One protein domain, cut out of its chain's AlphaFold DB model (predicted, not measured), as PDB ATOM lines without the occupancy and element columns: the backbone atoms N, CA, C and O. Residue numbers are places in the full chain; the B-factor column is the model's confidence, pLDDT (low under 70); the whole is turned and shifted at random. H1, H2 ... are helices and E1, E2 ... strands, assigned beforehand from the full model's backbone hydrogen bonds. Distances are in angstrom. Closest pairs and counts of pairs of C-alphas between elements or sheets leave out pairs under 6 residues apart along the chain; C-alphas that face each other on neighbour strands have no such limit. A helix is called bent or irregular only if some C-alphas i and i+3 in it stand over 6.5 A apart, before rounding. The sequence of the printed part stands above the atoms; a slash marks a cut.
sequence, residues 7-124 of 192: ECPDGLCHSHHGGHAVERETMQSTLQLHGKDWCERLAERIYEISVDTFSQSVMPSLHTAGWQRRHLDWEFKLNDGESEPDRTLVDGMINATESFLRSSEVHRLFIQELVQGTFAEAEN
ATOM      1  N   GLU A   7    -149.554 -88.911-134.677       89.50
ATOM      2  CA  GLU A   7    -149.141 -88.491-136.020       89.50
ATOM      3  C   GLU A   7    -149.566 -87.040-136.216       89.50
ATOM      4  O   GLU A   7    -150.664 -86.675-135.792       89.50
ATOM      5  N   CYS A   8    -148.739 -86.216-136.856       88.56
ATOM      6  CA  CYS A   8    -149.003 -84.793-137.043       88.56
ATOM      7  C   CYS A   8    -149.050 -84.368-138.523       88.56
ATOM      8  O   CYS A   8    -148.302 -83.461-138.900       88.56
ATOM      9  N   PRO A   9    -149.900 -84.963-139.385       85.56
ATOM     10  CA  PRO A   9    -150.025 -84.542-140.779       85.56
ATOM     11  C   PRO A   9    -150.484 -83.083-140.880       85.56
ATOM     12  O   PRO A   9    -151.348 -82.632-140.129       85.56
ATOM     13  N   ASP A  10    -149.894 -82.330-141.811       84.75
ATOM     14  CA  ASP A  10    -150.263 -80.938-142.111       84.75
ATOM     15  C   ASP A  10    -150.314 -80.003-140.881       84.75
ATOM     16  O   ASP A  10    -151.048 -79.015-140.854       84.75
ATOM     17  N   GLY A  11    -149.523 -80.303-139.842       85.00
ATOM     18  CA  GLY A  11    -149.470 -79.507-138.611       85.00
ATOM     19  C   GLY A  11    -150.600 -79.778-137.611       85.00
ATOM     20  O   GLY A  11    -150.695 -79.062-136.613       85.00
ATOM     21  N   LEU A  12    -151.427 -80.804-137.829       90.44
ATOM     22  CA  LEU A  12    -152.464 -81.252-136.898       90.44
ATOM     23  C   LEU A  12    -152.113 -82.625-136.332       90.44
ATOM     24  O   LEU A  12    -152.054 -83.609-137.058       90.44
ATOM     25  N   CYS A  13    -151.898 -82.687-135.023       91.69
ATOM     26  CA  CYS A  13    -151.550 -83.900-134.302       91.69
ATOM     27  C   CYS A  13    -152.785 -84.688-133.866       91.69
ATOM     28  O   CYS A  13    -153.701 -84.142-133.243       91.69
ATOM     29  N   HIS A  14    -152.762 -85.990-134.120       91.69
ATOM     30  CA  HIS A  14    -153.790 -86.958-133.765       91.69
ATOM     31  C   HIS A  14    -153.168 -88.096-132.962       91.69
ATOM     32  O   HIS A  14    -152.141 -88.635-133.355       91.69
ATOM     33  N   SER A  15    -153.806 -88.515-131.869       88.81
ATOM     34  CA  SER A  15    -153.409 -89.748-131.183       88.81
ATOM     35  C   SER A  15    -153.903 -90.984-131.935       88.81
ATOM     36  O   SER A  15    -155.066 -91.014-132.352       88.81
ATOM     37  N   HIS A  16    -153.107 -92.054-131.980       83.50
ATOM     38  CA  HIS A  16    -153.512 -93.322-132.612       83.50
ATOM     39  C   HIS A  16    -154.746 -93.982-131.972       83.50
ATOM     40  O   HIS A  16    -155.430 -94.779-132.609       83.50
ATOM     41  N   HIS A  17    -155.067 -93.636-130.724       75.62
ATOM     42  CA  HIS A  17    -156.241 -94.148-130.010       75.62
ATOM     43  C   HIS A  17    -157.522 -93.320-130.247       75.62
ATOM     44  O   HIS A  17    -158.557 -93.596-129.641       75.62
ATOM     45  N   GLY A  18    -157.473 -92.346-131.168       68.62
ATOM     46  CA  GLY A  18    -158.606 -91.516-131.582       68.62
ATOM     47  C   GLY A  18    -159.005 -90.433-130.572       68.62
ATOM     48  O   GLY A  18    -158.468 -90.334-129.475       68.62
ATOM     49  N   GLY A  19    -159.978 -89.600-130.953       71.56
ATOM     50  CA  GLY A  19    -160.652 -88.687-130.028       71.56
ATOM     51  C   GLY A  19    -160.610 -87.225-130.453       71.56
ATOM     52  O   GLY A  19    -161.674 -86.660-130.668       71.56
ATOM     53  N   HIS A  20    -159.435 -86.600-130.553       80.50
ATOM     54  CA  HIS A  20    -159.304 -85.156-130.803       80.50
ATOM     55  C   HIS A  20    -158.011 -84.844-131.571       80.50
ATOM     56  O   HIS A  20    -157.014 -85.546-131.412       80.50
ATOM     57  N   ALA A  21    -158.046 -83.799-132.401       88.50
ATOM     58  CA  ALA A  21    -156.872 -83.231-133.058       88.50
ATOM     59  C   ALA A  21    -156.415 -81.984-132.299       88.50
ATOM     60  O   ALA A  21    -157.258 -81.223-131.815       88.50
ATOM     61  N   VAL A  22    -155.110 -81.754-132.224       91.50
ATOM     62  CA  VAL A  22    -154.541 -80.510-131.691       91.50
ATOM     63  C   VAL A  22    -153.512 -79.946-132.654       91.50
ATOM     64  O   VAL A  22    -152.847 -80.690-133.367       91.50
ATOM     65  N   GLU A  23    -153.367 -78.626-132.680       93.31
ATOM     66  CA  GLU A  23    -152.315 -77.984-133.467       93.31
ATOM     67  C   GLU A  23    -150.933 -78.425-132.973       93.31
ATOM     68  O   GLU A  23    -150.700 -78.557-131.765       93.31
ATOM     69  N   ARG A  24    -149.997 -78.626-133.902       91.62
ATOM     70  CA  ARG A  24    -148.644 -79.099-133.597       91.62
ATOM     71  C   ARG A  24    -147.916 -78.203-132.600       91.62
ATOM     72  O   ARG A  24    -147.296 -78.718-131.681       91.62
ATOM     73  N   GLU A  25    -148.053 -76.885-132.711       90.94
ATOM     74  CA  GLU A  25    -147.455 -75.938-131.756       90.94
ATOM     75  C   GLU A  25    -148.014 -76.128-130.331       90.94
ATOM     76  O   GLU A  25    -147.283 -76.079-129.337       90.94
ATOM     77  N   THR A  26    -149.311 -76.432-130.218       93.19
ATOM     78  CA  THR A  26    -149.943 -76.758-128.931       93.19
ATOM     79  C   THR A  26    -149.406 -78.080-128.380       93.19
ATOM     80  O   THR A  26    -149.106 -78.178-127.188       93.19
ATOM     81  N   MET A  27    -149.235 -79.093-129.233       92.50
ATOM     82  CA  MET A  27    -148.630 -80.366-128.832       92.50
ATOM     83  C   MET A  27    -147.176 -80.175-128.376       92.50
ATOM     84  O   MET A  27    -146.815 -80.599-127.281       92.50
ATOM     85  N   GLN A  28    -146.363 -79.475-129.166       92.00
ATOM     86  CA  GLN A  28    -144.955 -79.208-128.881       92.00
ATOM     87  C   GLN A  28    -144.779 -78.453-127.559       92.00
ATOM     88  O   GLN A  28    -144.009 -78.884-126.702       92.00
ATOM     89  N   SER A  29    -145.524 -77.364-127.357       92.50
ATOM     90  CA  SER A  29    -145.471 -76.590-126.110       92.50
ATOM     91  C   SER A  29    -145.910 -77.412-124.896       92.50
ATOM     92  O   SER A  29    -145.293 -77.315-123.836       92.50
ATOM     93  N   THR A  30    -146.915 -78.278-125.052       92.88
ATOM     94  CA  THR A  30    -147.365 -79.193-123.991       92.88
ATOM     95  C   THR A  30    -146.284 -80.214-123.636       92.88
ATOM     96  O   THR A  30    -145.970 -80.396-122.458       92.88
ATOM     97  N   LEU A  31    -145.671 -80.854-124.635       93.06
ATOM     98  CA  LEU A  31    -144.590 -81.822-124.424       93.06
ATOM     99  C   LEU A  31    -143.361 -81.168-123.778       93.06
ATOM    100  O   LEU A  31    -142.799 -81.720-122.832       93.06
ATOM    101  N   GLN A  32    -142.981 -79.967-124.220       91.12
ATOM    102  CA  GLN A  32    -141.878 -79.201-123.629       91.12
ATOM    103  C   GLN A  32    -142.168 -78.781-122.184       91.12
ATOM    104  O   GLN A  32    -141.279 -78.864-121.337       91.12
ATOM    105  N   LEU A  33    -143.402 -78.360-121.887       95.31
ATOM    106  CA  LEU A  33    -143.822 -77.965-120.540       95.31
ATOM    107  C   LEU A  33    -143.694 -79.120-119.539       95.31
ATOM    108  O   LEU A  33    -143.265 -78.910-118.404       95.31
ATOM    109  N   HIS A  34    -144.085 -80.329-119.942       94.44
ATOM    110  CA  HIS A  34    -144.027 -81.508-119.080       94.44
ATOM    111  C   HIS A  34    -142.637 -82.151-119.030       94.44
ATOM    112  O   HIS A  34    -142.226 -82.652-117.979       94.44
ATOM    113  N   GLY A  35    -141.906 -82.106-120.143       92.06
ATOM    114  CA  GLY A  35    -140.585 -82.696-120.283       92.06
ATOM    115  C   GLY A  35    -140.607 -84.219-120.450       92.06
ATOM    116  O   GLY A  35    -141.571 -84.911-120.111       92.06
ATOM    117  N   LYS A  36    -139.491 -84.743-120.964       91.94
ATOM    118  CA  LYS A  36    -139.334 -86.155-121.338       91.94
ATOM    119  C   LYS A  36    -139.615 -87.117-120.178       91.94
ATOM    120  O   LYS A  36    -140.427 -88.020-120.336       91.94
ATOM    121  N   ASP A  37    -139.043 -86.874-118.999       91.88
ATOM    122  CA  ASP A  37    -139.213 -87.746-117.827       91.88
ATOM    123  C   ASP A  37    -140.679 -87.893-117.393       91.88
ATOM    124  O   ASP A  37    -141.086 -88.922-116.852       91.88
ATOM    125  N   TRP A  38    -141.487 -86.841-117.563       95.38
ATOM    126  CA  TRP A  38    -142.911 -86.915-117.249       95.38
ATOM    127  C   TRP A  38    -143.644 -87.801-118.255       95.38
ATOM    128  O   TRP A  38    -144.435 -88.652-117.842       95.38
ATOM    129  N   CYS A  39    -143.343 -87.643-119.546       94.62
ATOM    130  CA  CYS A  39    -143.901 -88.473-120.610       94.62
ATOM    131  C   CYS A  39    -143.505 -89.946-120.450       94.62
ATOM    132  O   CYS A  39    -144.359 -90.812-120.605       94.62
ATOM    133  N   GLU A  40    -142.255 -90.235-120.074       94.44
ATOM    134  CA  GLU A  40    -141.780 -91.600-119.802       94.44
ATOM    135  C   GLU A  40    -142.547 -92.247-118.649       94.44
ATOM    136  O   GLU A  40    -143.065 -93.347-118.818       94.44
ATOM    137  N   ARG A  41    -142.727 -91.550-117.519       95.50
ATOM    138  CA  ARG A  41    -143.527 -92.071-116.394       95.50
ATOM    139  C   ARG A  41    -144.995 -92.291-116.759       95.50
ATOM    140  O   ARG A  41    -145.619 -93.234-116.276       95.50
ATOM    141  N   LEU A  42    -145.573 -91.410-117.579       94.06
ATOM    142  CA  LEU A  42    -146.945 -91.581-118.058       94.06
ATOM    143  C   LEU A  42    -147.056 -92.813-118.962       94.06
ATOM    144  O   LEU A  42    -147.960 -93.628-118.774       94.06
ATOM    145  N   ALA A  43    -146.140 -92.956-119.917       93.56
ATOM    146  CA  ALA A  43    -146.104 -94.085-120.833       93.56
ATOM    147  C   ALA A  43    -145.864 -95.403-120.081       93.56
ATOM    148  O   ALA A  43    -146.579 -96.369-120.336       93.56
ATOM    149  N   GLU A  44    -144.941 -95.424-119.114       95.19
ATOM    150  CA  GLU A  44    -144.686 -96.560-118.217       95.19
ATOM    151  C   GLU A  44    -145.978 -96.969-117.514       95.19
ATOM    152  O   GLU A  44    -146.393 -98.126-117.572       95.19
ATOM    153  N   ARG A  45    -146.706 -96.000-116.949       95.50
ATOM    154  CA  ARG A  45    -147.955 -96.298-116.254       95.50
ATOM    155  C   ARG A  45    -149.039 -96.859-117.175       95.50
ATOM    156  O   ARG A  45    -149.775 -97.763-116.775       95.50
ATOM    157  N   ILE A  46    -149.168 -96.321-118.386       91.38
ATOM    158  CA  ILE A  46    -150.113 -96.827-119.392       91.38
ATOM    159  C   ILE A  46    -149.721 -98.248-119.814       91.38
ATOM    160  O   ILE A  46    -150.597 -99.111-119.916       91.38
ATOM    161  N   TYR A  47    -148.429 -98.501-120.022       93.56
ATOM    162  CA  TYR A  47    -147.900 -99.811-120.384       93.56
ATOM    163  C   TYR A  47    -148.199-100.848-119.304       93.56
ATOM    164  O   TYR A  47    -148.819-101.864-119.608       93.56
ATOM    165  N   GLU A  48    -147.867-100.563-118.044       93.44
ATOM    166  CA  GLU A  48    -148.164-101.438-116.904       93.44
ATOM    167  C   GLU A  48    -149.646-101.811-116.846       93.44
ATOM    168  O   GLU A  48    -149.988-102.989-116.791       93.44
ATOM    169  N   ILE A  49    -150.538-100.816-116.915       94.38
ATOM    170  CA  ILE A  49    -151.987-101.049-116.871       94.38
ATOM    171  C   ILE A  49    -152.435-101.911-118.056       94.38
ATOM    172  O   ILE A  49    -153.275-102.799-117.892       94.38
ATOM    173  N   SER A  50    -151.886-101.665-119.246       91.69
ATOM    174  CA  SER A  50    -152.234-102.398-120.464       91.69
ATOM    175  C   SER A  50    -151.774-103.853-120.387       91.69
ATOM    176  O   SER A  50    -152.562-104.758-120.670       91.69
ATOM    177  N   VAL A  51    -150.536-104.088-119.946       92.56
ATOM    178  CA  VAL A  51    -149.969-105.431-119.763       92.56
ATOM    179  C   VAL A  51    -150.697-106.176-118.650       92.56
ATOM    180  O   VAL A  51    -151.075-107.324-118.856       92.56
ATOM    181  N   ASP A  52    -150.991-105.532-117.521       93.25
ATOM    182  CA  ASP A  52    -151.756-106.154-116.435       93.25
ATOM    183  C   ASP A  52    -153.167-106.544-116.890       93.25
ATOM    184  O   ASP A  52    -153.624-107.654-116.608       93.25
ATOM    185  N   THR A  53    -153.850-105.668-117.631       92.56
ATOM    186  CA  THR A  53    -155.189-105.941-118.177       92.56
ATOM    187  C   THR A  53    -155.154-107.095-119.180       92.56
ATOM    188  O   THR A  53    -156.012-107.986-119.141       92.56
ATOM    189  N   PHE A  54    -154.155-107.111-120.065       91.62
ATOM    190  CA  PHE A  54    -153.937-108.209-121.000       91.62
ATOM    191  C   PHE A  54    -153.671-109.519-120.256       91.62
ATOM    192  O   PHE A  54    -154.409-110.482-120.464       91.62
ATOM    193  N   SER A  55    -152.696-109.543-119.338       89.06
ATOM    194  CA  SER A  55    -152.372-110.712-118.518       89.06
ATOM    195  C   SER A  55    -153.628-111.235-117.827       89.06
ATOM    196  O   SER A  55    -153.977-112.395-118.006       89.06
ATOM    197  N   GLN A  56    -154.377-110.392-117.111       89.88
ATOM    198  CA  GLN A  56    -155.607-110.814-116.427       89.88
ATOM    199  C   GLN A  56    -156.635-111.449-117.375       89.88
ATOM    200  O   GLN A  56    -157.311-112.404-116.988       89.88
ATOM    201  N   SER A  57    -156.723-110.962-118.614       89.38
ATOM    202  CA  SER A  57    -157.642-111.483-119.632       89.38
ATOM    203  C   SER A  57    -157.224-112.858-120.163       89.38
ATOM    204  O   SER A  57    -158.084-113.675-120.490       89.38
ATOM    205  N   VAL A  58    -155.917-113.135-120.231       86.56
ATOM    206  CA  VAL A  58    -155.376-114.379-120.803       86.56
ATOM    207  C   VAL A  58    -154.986-115.439-119.771       86.56
ATOM    208  O   VAL A  58    -154.889-116.620-120.108       86.56
ATOM    209  N   MET A  59    -154.817-115.055-118.502       83.38
ATOM    210  CA  MET A  59    -154.468-115.957-117.399       83.38
ATOM    211  C   MET A  59    -155.369-117.200-117.297       83.38
ATOM    212  O   MET A  59    -154.830-118.287-117.086       83.38
ATOM    213  N   PRO A  60    -156.704-117.127-117.480       83.06
ATOM    214  CA  PRO A  60    -157.545-118.324-117.464       83.06
ATOM    215  C   PRO A  60    -157.129-119.381-118.502       83.06
ATOM    216  O   PRO A  60    -157.127-120.572-118.193       83.06
ATOM    217  N   SER A  61    -156.715-118.957-119.701       77.00
ATOM    218  CA  SER A  61    -156.207-119.859-120.743       77.00
ATOM    219  C   SER A  61    -154.870-120.476-120.322       77.00
ATOM    220  O   SER A  61    -154.727-121.700-120.335       77.00
ATOM    221  N   LEU A  62    -153.950-119.648-119.813       76.25
ATOM    222  CA  LEU A  62    -152.606-120.045-119.366       76.25
ATOM    223  C   LEU A  62    -152.572-120.859-118.060       76.25
ATOM    224  O   LEU A  62    -151.548-121.448-117.719       76.25
ATOM    225  N   HIS A  63    -153.677-120.942-117.323       80.81
ATOM    226  CA  HIS A  63    -153.803-121.796-116.138       80.81
ATOM    227  C   HIS A  63    -154.603-123.075-116.384       80.81
ATOM    228  O   HIS A  63    -154.797-123.874-115.462       80.81
ATOM    229  N   THR A  64    -155.036-123.320-117.623       80.00
ATOM    230  CA  THR A  64    -155.726-124.566-117.961       80.00
ATOM    231  C   THR A  64    -154.809-125.757-117.680       80.00
ATOM    232  O   THR A  64    -153.683-125.834-118.179       80.00
ATOM    233  N   ALA A  65    -155.293-126.719-116.892       79.06
ATOM    234  CA  ALA A  65    -154.507-127.881-116.492       79.06
ATOM    235  C   ALA A  65    -153.897-128.605-117.710       79.06
ATOM    236  O   ALA A  65    -154.569-128.905-118.705       79.06
ATOM    237  N   GLY A  66    -152.592-128.873-117.629       76.88
ATOM    238  CA  GLY A  66    -151.842-129.601-118.650       76.88
ATOM    239  C   GLY A  66    -151.548-128.833-119.942       76.88
ATOM    240  O   GLY A  66    -151.001-129.449-120.853       76.88
ATOM    241  N   TRP A  67    -151.871-127.535-120.059       80.44
ATOM    242  CA  TRP A  67    -151.592-126.781-121.293       80.44
ATOM    243  C   TRP A  67    -150.093-126.725-121.602       80.44
ATOM    244  O   TRP A  67    -149.711-127.045-122.719       80.44
ATOM    245  N   GLN A  68    -149.245-126.434-120.603       78.69
ATOM    246  CA  GLN A  68    -147.788-126.356-120.783       78.69
ATOM    247  C   GLN A  68    -147.233-127.658-121.356       78.69
ATOM    248  O   GLN A  68    -146.401-127.648-122.256       78.69
ATOM    249  N   ARG A  69    -147.734-128.799-120.863       83.06
ATOM    250  CA  ARG A  69    -147.319-130.110-121.356       83.06
ATOM    251  C   ARG A  69    -147.763-130.330-122.801       83.06
ATOM    252  O   ARG A  69    -146.936-130.726-123.609       83.06
ATOM    253  N   ARG A  70    -149.022-130.016-123.133       80.12
ATOM    254  CA  ARG A  70    -149.533-130.095-124.515       80.12
ATOM    255  C   ARG A  70    -148.748-129.197-125.468       80.12
ATOM    256  O   ARG A  70    -148.435-129.624-126.571       80.12
ATOM    257  N   HIS A  71    -148.410-127.985-125.031       80.25
ATOM    258  CA  HIS A  71    -147.623-127.035-125.807       80.25
ATOM    259  C   HIS A  71    -146.217-127.556-126.093       80.25
ATOM    260  O   HIS A  71    -145.837-127.607-127.255       80.25
ATOM    261  N   LEU A  72    -145.494-128.037-125.077       81.69
ATOM    262  CA  LEU A  72    -144.166-128.630-125.264       81.69
ATOM    263  C   LEU A  72    -144.212-129.896-126.128       81.69
ATOM    264  O   LEU A  72    -143.343-130.101-126.973       81.69
ATOM    265  N   ASP A  73    -145.228-130.742-125.936       82.69
ATOM    266  CA  ASP A  73    -145.402-131.948-126.743       82.69
ATOM    267  C   ASP A  73    -145.656-131.606-128.223       82.69
ATOM    268  O   ASP A  73    -145.147-132.306-129.096       82.69
ATOM    269  N   TRP A  74    -146.379-130.518-128.515       81.06
ATOM    270  CA  TRP A  74    -146.594-130.006-129.874       81.06
ATOM    271  C   TRP A  74    -145.349-129.315-130.456       81.06
ATOM    272  O   TRP A  74    -144.904-129.684-131.543       81.06
ATOM    273  N   GLU A  75    -144.762-128.356-129.731       81.75
ATOM    274  CA  GLU A  75    -143.625-127.534-130.176       81.75
ATOM    275  C   GLU A  75    -142.411-128.404-130.516       81.75
ATOM    276  O   GLU A  75    -141.783-128.239-131.564       81.75
ATOM    277  N   PHE A  76    -142.128-129.394-129.667       85.00
ATOM    278  CA  PHE A  76    -140.993-130.302-129.828       85.00
ATOM    279  C   PHE A  76    -141.370-131.657-130.431       85.00
ATOM    280  O   PHE A  76    -140.507-132.529-130.539       85.00
ATOM    281  N   LYS A  77    -142.633-131.845-130.843       81.12
ATOM    282  CA  LYS A  77    -143.145-133.099-131.426       81.12
ATOM    283  C   LYS A  77    -142.814-134.327-130.565       81.12
ATOM    284  O   LYS A  77    -142.343-135.343-131.065       81.12
ATOM    285  N   LEU A  78    -143.022-134.218-129.252       82.12
ATOM    286  CA  LEU A  78    -142.647-135.253-128.274       82.12
ATOM    287  C   LEU A  78    -143.666-136.397-128.177       82.12
ATOM    288  O   LEU A  78    -143.456-137.329-127.401       82.12
ATOM    289  N   ASN A  79    -144.777-136.319-128.913       75.38
ATOM    290  CA  ASN A  79    -145.833-137.322-128.917       75.38
ATOM    291  C   ASN A  79    -146.252-137.662-130.358       75.38
ATOM    292  O   ASN A  79    -146.381-136.766-131.187       75.38
ATOM    293  N   ASP A  80    -146.506-138.946-130.621       66.31
ATOM    294  CA  ASP A  80    -146.884-139.484-131.941       66.31
ATOM    295  C   ASP A  80    -148.386-139.308-132.268       66.31
ATOM    296  O   ASP A  80    -148.855-139.732-133.323       66.31
ATOM    297  N   GLY A  81    -149.169-138.733-131.347       64.50
ATOM    298  CA  GLY A  81    -150.605-138.492-131.520       64.50
ATOM    299  C   GLY A  81    -150.935-137.187-132.256       64.50
ATOM    300  O   GLY A  81    -150.151-136.242-132.251       64.50
ATOM    301  N   GLU A  82    -152.138-137.103-132.836       59.03
ATOM    302  CA  GLU A  82    -152.686-135.850-133.372       59.03
ATOM    303  C   GLU A  82    -152.921-134.853-132.223       59.03
ATOM    304  O   GLU A  82    -153.898-134.932-131.479       59.03
ATOM    305  N   SER A  83    -151.995-133.916-132.035       61.28
ATOM    306  CA  SER A  83    -152.222-132.722-131.219       61.28
ATOM    307  C   SER A  83    -153.341-131.893-131.849       61.28
ATOM    308  O   SER A  83    -153.265-131.659-133.050       61.28
ATOM    309  N   GLU A  84    -154.311-131.391-131.075       65.38
ATOM    310  CA  GLU A  84    -155.220-130.328-131.539       65.38
ATOM    311  C   GLU A  84    -154.381-129.062-131.813       65.38
ATOM    312  O   GLU A  84    -154.019-128.357-130.857       65.38
ATOM    313  N   PRO A  85    -154.001-128.782-133.079       65.12
ATOM    314  CA  PRO A  85    -152.924-127.842-133.372       65.12
ATOM    315  C   PRO A  85    -153.366-126.418-133.059       65.12
ATOM    316  O   PRO A  85    -152.619-125.665-132.450       65.12
ATOM    317  N   ASP A  86    -154.612-126.083-133.399       72.38
ATOM    318  CA  ASP A  86    -155.119-124.714-133.349       72.38
ATOM    319  C   ASP A  86    -155.193-124.180-131.918       72.38
ATOM    320  O   ASP A  86    -154.731-123.077-131.635       72.38
ATOM    321  N   ARG A  87    -155.707-124.978-130.975       75.00
ATOM    322  CA  ARG A  87    -155.800-124.560-129.571       75.00
ATOM    323  C   ARG A  87    -154.427-124.493-128.903       75.00
ATOM    324  O   ARG A  87    -154.139-123.542-128.186       75.00
ATOM    325  N   THR A  88    -153.579-125.488-129.157       76.31
ATOM    326  CA  THR A  88    -152.234-125.569-128.565       76.31
ATOM    327  C   THR A  88    -151.312-124.465-129.091       76.31
ATOM    328  O   THR A  88    -150.516-123.908-128.333       76.31
ATOM    329  N   LEU A  89    -151.456-124.116-130.372       78.56
ATOM    330  CA  LEU A  89    -150.781-122.989-131.006       78.56
ATOM    331  C   LEU A  89    -151.239-121.661-130.401       78.56
ATOM    332  O   LEU A  89    -150.397-120.861-130.007       78.56
ATOM    333  N   VAL A  90    -152.552-121.435-130.287       82.56
ATOM    334  CA  VAL A  90    -153.106-120.192-129.723       82.56
ATOM    335  C   VAL A  90    -152.668-119.999-128.270       82.56
ATOM    336  O   VAL A  90    -152.179-118.922-127.932       82.56
ATOM    337  N   ASP A  91    -152.761-121.032-127.429       82.31
ATOM    338  CA  ASP A  91    -152.299-120.965-126.034       82.31
ATOM    339  C   ASP A  91    -150.786-120.664-125.961       82.31
ATOM    340  O   ASP A  91    -150.345-119.848-125.149       82.31
ATOM    341  N   GLY A  92    -149.995-121.257-126.863       82.38
ATOM    342  CA  GLY A  92    -148.565-120.978-127.010       82.38
ATOM    343  C   GLY A  92    -148.257-119.534-127.413       82.38
ATOM    344  O   GLY A  92    -147.417-118.882-126.793       82.38
ATOM    345  N   MET A  93    -148.967-119.005-128.412       84.25
ATOM    346  CA  MET A  93    -148.831-117.615-128.865       84.25
ATOM    347  C   MET A  93    -149.201-116.627-127.760       84.25
ATOM    348  O   MET A  93    -148.497-115.636-127.559       84.25
ATOM    349  N   ILE A  94    -150.279-116.904-127.025       86.62
ATOM    350  CA  ILE A  94    -150.702-116.105-125.876       86.62
ATOM    351  C   ILE A  94    -149.601-116.093-124.814       86.62
ATOM    352  O   ILE A  94    -149.219-115.018-124.361       86.62
ATOM    353  N   ASN A  95    -149.047-117.256-124.459       85.75
ATOM    354  CA  ASN A  95    -147.983-117.359-123.460       85.75
ATOM    355  C   ASN A  95    -146.711-116.608-123.871       85.75
ATOM    356  O   ASN A  95    -146.128-115.883-123.066       85.75
ATOM    357  N   ALA A  96    -146.283-116.772-125.125       87.81
ATOM    358  CA  ALA A  96    -145.114-116.084-125.661       87.81
ATOM    359  C   ALA A  96    -145.317-114.562-125.671       87.81
ATOM    360  O   ALA A  96    -144.427-113.822-125.259       87.81
ATOM    361  N   THR A  97    -146.503-114.100-126.077       90.69
ATOM    362  CA  THR A  97    -146.863-112.673-126.084       90.69
ATOM    363  C   THR A  97    -146.885-112.104-124.669       90.69
ATOM    364  O   THR A  97    -146.321-111.045-124.420       90.69
ATOM    365  N   GLU A  98    -147.491-112.820-123.725       90.38
ATOM    366  CA  GLU A  98    -147.557-112.430-122.316       90.38
ATOM    367  C   GLU A  98    -146.156-112.317-121.699       90.38
ATOM    368  O   GLU A  98    -145.810-111.282-121.126       90.38
ATOM    369  N   SER A  99    -145.307-113.321-121.937       88.62
ATOM    370  CA  SER A  99    -143.913-113.333-121.478       88.62
ATOM    371  C   SER A  99    -143.090-112.206-122.106       88.62
ATOM    372  O   SER A  99    -142.288-111.567-121.427       88.62
ATOM    373  N   PHE A 100    -143.296-111.941-123.401       92.44
ATOM    374  CA  PHE A 100    -142.636-110.857-124.122       92.44
ATOM    375  C   PHE A 100    -143.014-109.490-123.543       92.44
ATOM    376  O   PHE A 100    -142.130-108.698-123.226       92.44
ATOM    377  N   LEU A 101    -144.308-109.235-123.325       92.25
ATOM    378  CA  LEU A 101    -144.808-107.984-122.746       92.25
ATOM    379  C   LEU A 101    -144.390-107.787-121.277       92.25
ATOM    380  O   LEU A 101    -144.271-106.658-120.816       92.25
ATOM    381  N   ARG A 102    -144.122-108.862-120.528       90.38
ATOM    382  CA  ARG A 102    -143.561-108.767-119.167       90.38
ATOM    383  C   ARG A 102    -142.045-108.578-119.124       90.38
ATOM    384  O   ARG A 102    -141.498-108.344-118.044       90.38
ATOM    385  N   SER A 103    -141.343-108.698-120.251       94.12
ATOM    386  CA  SER A 103    -139.892-108.528-120.279       94.12
ATOM    387  C   SER A 103    -139.509-107.091-119.928       94.12
ATOM    388  O   SER A 103    -139.923-106.144-120.592       94.12
ATOM    389  N   SER A 104    -138.651-106.930-118.918       90.44
ATOM    390  CA  SER A 104    -138.140-105.611-118.512       90.44
ATOM    391  C   SER A 104    -137.419-104.869-119.643       90.44
ATOM    392  O   SER A 104    -137.456-103.641-119.701       90.44
ATOM    393  N   GLU A 105    -136.795-105.603-120.567       92.12
ATOM    394  CA  GLU A 105    -136.105-105.012-121.709       92.12
ATOM    395  C   GLU A 105    -137.091-104.507-122.762       92.12
ATOM    396  O   GLU A 105    -136.949-103.380-123.232       92.12
ATOM    397  N   VAL A 106    -138.130-105.293-123.060       90.88
ATOM    398  CA  VAL A 106    -139.218-104.881-123.959       90.88
ATOM    399  C   VAL A 106    -139.941-103.673-123.384       90.88
ATOM    400  O   VAL A 106    -140.152-102.703-124.104       90.88
ATOM    401  N   HIS A 107    -140.254-103.698-122.087       91.31
ATOM    402  CA  HIS A 107    -140.865-102.572-121.395       91.31
ATOM    403  C   HIS A 107    -140.014-101.306-121.558       91.31
ATOM    404  O   HIS A 107    -140.490-100.306-122.091       91.31
ATOM    405  N   ARG A 108    -138.728-101.359-121.191       90.25
ATOM    406  CA  ARG A 108    -137.826-100.204-121.284       90.25
ATOM    407  C   ARG A 108    -137.718 -99.659-122.710       90.25
ATOM    408  O   ARG A 108    -137.812 -98.450-122.900       90.25
ATOM    409  N   LEU A 109    -137.506-100.533-123.696       91.12
ATOM    410  CA  LEU A 109    -137.354-100.129-125.097       91.12
ATOM    411  C   LEU A 109    -138.648 -99.535-125.652       91.12
ATOM    412  O   LEU A 109    -138.605 -98.497-126.302       91.12
ATOM    413  N   PHE A 110    -139.799-100.137-125.344       91.75
ATOM    414  CA  PHE A 110    -141.093 -99.636-125.793       91.75
ATOM    415  C   PHE A 110    -141.357 -98.210-125.293       91.75
ATOM    416  O   PHE A 110    -141.751 -97.355-126.084       91.75
ATOM    417  N   ILE A 111    -141.098 -97.929-124.010       93.12
ATOM    418  CA  ILE A 111    -141.276 -96.583-123.441       93.12
ATOM    419  C   ILE A 111    -140.347 -95.569-124.102       93.12
ATOM    420  O   ILE A 111    -140.793 -94.485-124.479       93.12
ATOM    421  N   GLN A 112    -139.072 -95.925-124.267       89.56
ATOM    422  CA  GLN A 112    -138.084 -95.038-124.877       89.56
ATOM    423  C   GLN A 112    -138.455 -94.686-126.315       89.56
ATOM    424  O   GLN A 112    -138.503 -93.502-126.649       89.56
ATOM    425  N   GLU A 113    -138.771 -95.692-127.130       89.81
ATOM    426  CA  GLU A 113    -139.149 -95.499-128.529       89.81
ATOM    427  C   GLU A 113    -140.444 -94.692-128.650       89.81
ATOM    428  O   GLU A 113    -140.465 -93.701-129.373       89.81
ATOM    429  N   LEU A 114    -141.491 -95.039-127.889       92.62
ATOM    430  CA  LEU A 114    -142.786 -94.354-127.946       92.62
ATOM    431  C   LEU A 114    -142.671 -92.866-127.593       92.62
ATOM    432  O   LEU A 114    -143.231 -92.010-128.284       92.62
ATOM    433  N   VAL A 115    -141.966 -92.544-126.504       92.44
ATOM    434  CA  VAL A 115    -141.780 -91.151-126.080       92.44
ATOM    435  C   VAL A 115    -140.905 -90.416-127.086       92.44
ATOM    436  O   VAL A 115    -141.265 -89.318-127.504       92.44
ATOM    437  N   GLN A 116    -139.796 -91.011-127.523       89.31
ATOM    438  CA  GLN A 116    -138.911 -90.383-128.498       89.31
ATOM    439  C   GLN A 116    -139.623 -90.091-129.823       89.31
ATOM    440  O   GLN A 116    -139.504 -88.973-130.323       89.31
ATOM    441  N   GLY A 117    -140.391 -91.038-130.363       89.06
ATOM    442  CA  GLY A 117    -141.149 -90.818-131.593       89.06
ATOM    443  C   GLY A 117    -142.248 -89.773-131.427       89.06
ATOM    444  O   GLY A 117    -142.420 -88.939-132.307       89.06
ATOM    445  N   THR A 118    -142.910 -89.721-130.267       90.44
ATOM    446  CA  THR A 118    -143.923 -88.687-129.975       90.44
ATOM    447  C   THR A 118    -143.325 -87.278-129.978       90.44
ATOM    448  O   THR A 118    -143.927 -86.352-130.520       90.44
ATOM    449  N   PHE A 119    -142.135 -87.098-129.395       90.69
ATOM    450  CA  PHE A 119    -141.425 -85.815-129.457       90.69
ATOM    451  C   PHE A 119    -140.972 -85.492-130.883       90.69
ATOM    452  O   PHE A 119    -141.182 -84.369-131.334       90.69
ATOM    453  N   ALA A 120    -140.417 -86.468-131.606       86.81
ATOM    454  CA  ALA A 120    -139.964 -86.269-132.982       86.81
ATOM    455  C   ALA A 120    -141.109 -85.832-133.912       86.81
ATOM    456  O   ALA A 120    -140.947 -84.894-134.692       86.81
ATOM    457  N   GLU A 121    -142.278 -86.458-133.776       86.81
ATOM    458  CA  GLU A 121    -143.471 -86.131-134.557       86.81
ATOM    459  C   GLU A 121    -144.002 -84.720-134.238       86.81
ATOM    460  O   GLU A 121    -144.413 -83.970-135.128       86.81
ATOM    461  N   ALA A 122    -143.966 -84.323-132.961       85.94
ATOM    462  CA  ALA A 122    -144.430 -83.010-132.524       85.94
ATOM    463  C   ALA A 122    -143.463 -81.870-132.877       85.94
ATOM    464  O   ALA A 122    -143.909 -80.750-133.127       85.94
ATOM    465  N   GLU A 123    -142.153 -82.119-132.883       83.44
ATOM    466  CA  GLU A 123    -141.146 -81.093-133.173       83.44
ATOM    467  C   GLU A 123    -141.115 -80.695-134.655       83.44
ATOM    468  O   GLU A 123    -140.682 -79.583-134.955       83.44
ATOM    469  N   ASN A 124    -141.611 -81.550-135.567       69.38
ATOM    470  CA  ASN A 124    -141.482 -81.385-137.024       69.38
ATOM    471  C   ASN A 124    -140.078 -80.914-137.401       69.38
ATOM    472  O   ASN A 124    -139.877 -79.880-138.046       69.38
TER     473      ASN A 124
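Overview. This is residues 7 to 124 of the 192 residues of an uncharacterized protein of Synechococcus sp. PROS-U-1 (UniProt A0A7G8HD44). This is a long, narrow rod of helices in which H2 runs out along the length and H4 and H5, one after the other, make the way back. One end holds H1, set across H2, and the small strand hairpin E1 and E2; the other end holds H3 and the loop of residues 76 to 84. The printed part has 118 residues, with two named strands and then five named helices in the order E1, E2, H1, H2, H3, H4, H5; the two strands form an antiparallel sheet in the order E1 - E2, and the class is mostly helix. The whole is only just extended, close to loose, with a radius of gyration of the C-alphas of 20.3 A and spans of 63 by 26 by 21 A.

Along the chain. E1 covers residues 12 to 15, 10.3 A long, beginning at C-alpha 12 at (-152.464, -81.252, -136.898). E2 covers residues 21 to 23, 7.0 A long, and H1 follows at residues 24 to 34, 15.4 A long. H2, residues 36 to 62, is the longest helix, 36.4 A from C-alpha 36 at (-139.334, -86.155, -121.338) to C-alpha 62 at (-152.606, -120.045, -119.366). It has a kink of 33 degrees near residue 56 and is irregular, with C-alphas 57 and 60 at 7.2 A. H3 covers residues 67 to 75, 12.0 A; H4 covers residues 85 to 101, 23.9 A; H5 covers residues 104 to 123, 28.7 A, ending at C-alpha 123 at (-141.146, -81.093, -133.173).

Arrangement. E1 and E2 are a hairpin, antiparallel, with N 13 and O 22 at 2.8 A and N 22 and O 13 at 3.0 A, within hydrogen-bond range. The closest C-alphas of E1 and H1 are those of Leu 12 and Arg 24, 5.5 A apart. H1 touches H5 residues 119 to 123 alone, closest at the C-alphas of Gln 28 and Ala 122, 5.3 A, at a steep tilt of 48 degrees, opposite ways. H1 and H2 are close but not clearly touching, with the C-alphas of Leu 31 and Cys 39 closest at 7.7 A, and about perpendicular at 89 degrees. Residues 36 to 47 of H2 touch residues 107 to 115 of H5, closest at the C-alphas of Ala 43 and Ile 111, 6.0 A, at a steep tilt of 47 degrees, opposite ways. Residues 51 to 62 of H2 touch H4, closest at the C-alphas of Ser 55 and Glu 98, 6.4 A, at a shallow tilt of 27 degrees, opposite ways. H3 touches H4 residues 85 to 92 alone, closest at the C-alphas of His 71 and Thr 88, 5.6 A, about perpendicular at 75 degrees. The helix packing is mostly crossed, with one of these four touching pairs at a shallow tilt. H4 and H5 are close but not clearly touching, with the C-alphas of Leu 101 and His 107 closest at 6.8 A, and only just about perpendicular at 70.1 degrees. H2 and H3 meet only through their link, and H1 and H3 are apart. In H1, H3, H4 and H5 every O i to N i+4 pair is within hydrogen-bond range; in H2 21 of 23 are.

Size, cuts and confidence. The two C-alphas farthest apart are those of Glu 25 and Asp 80, 63.5 A, while those of Glu 7 and Asn 124, the first and last printed, are 10.5 A apart. The printed part has no cut and no long link; H3 to H4 is short and the others are tight. The mean pLDDT of the printed part is 86.1, and it is under 70 at residue 18, residues 80 to 85 and residue 124.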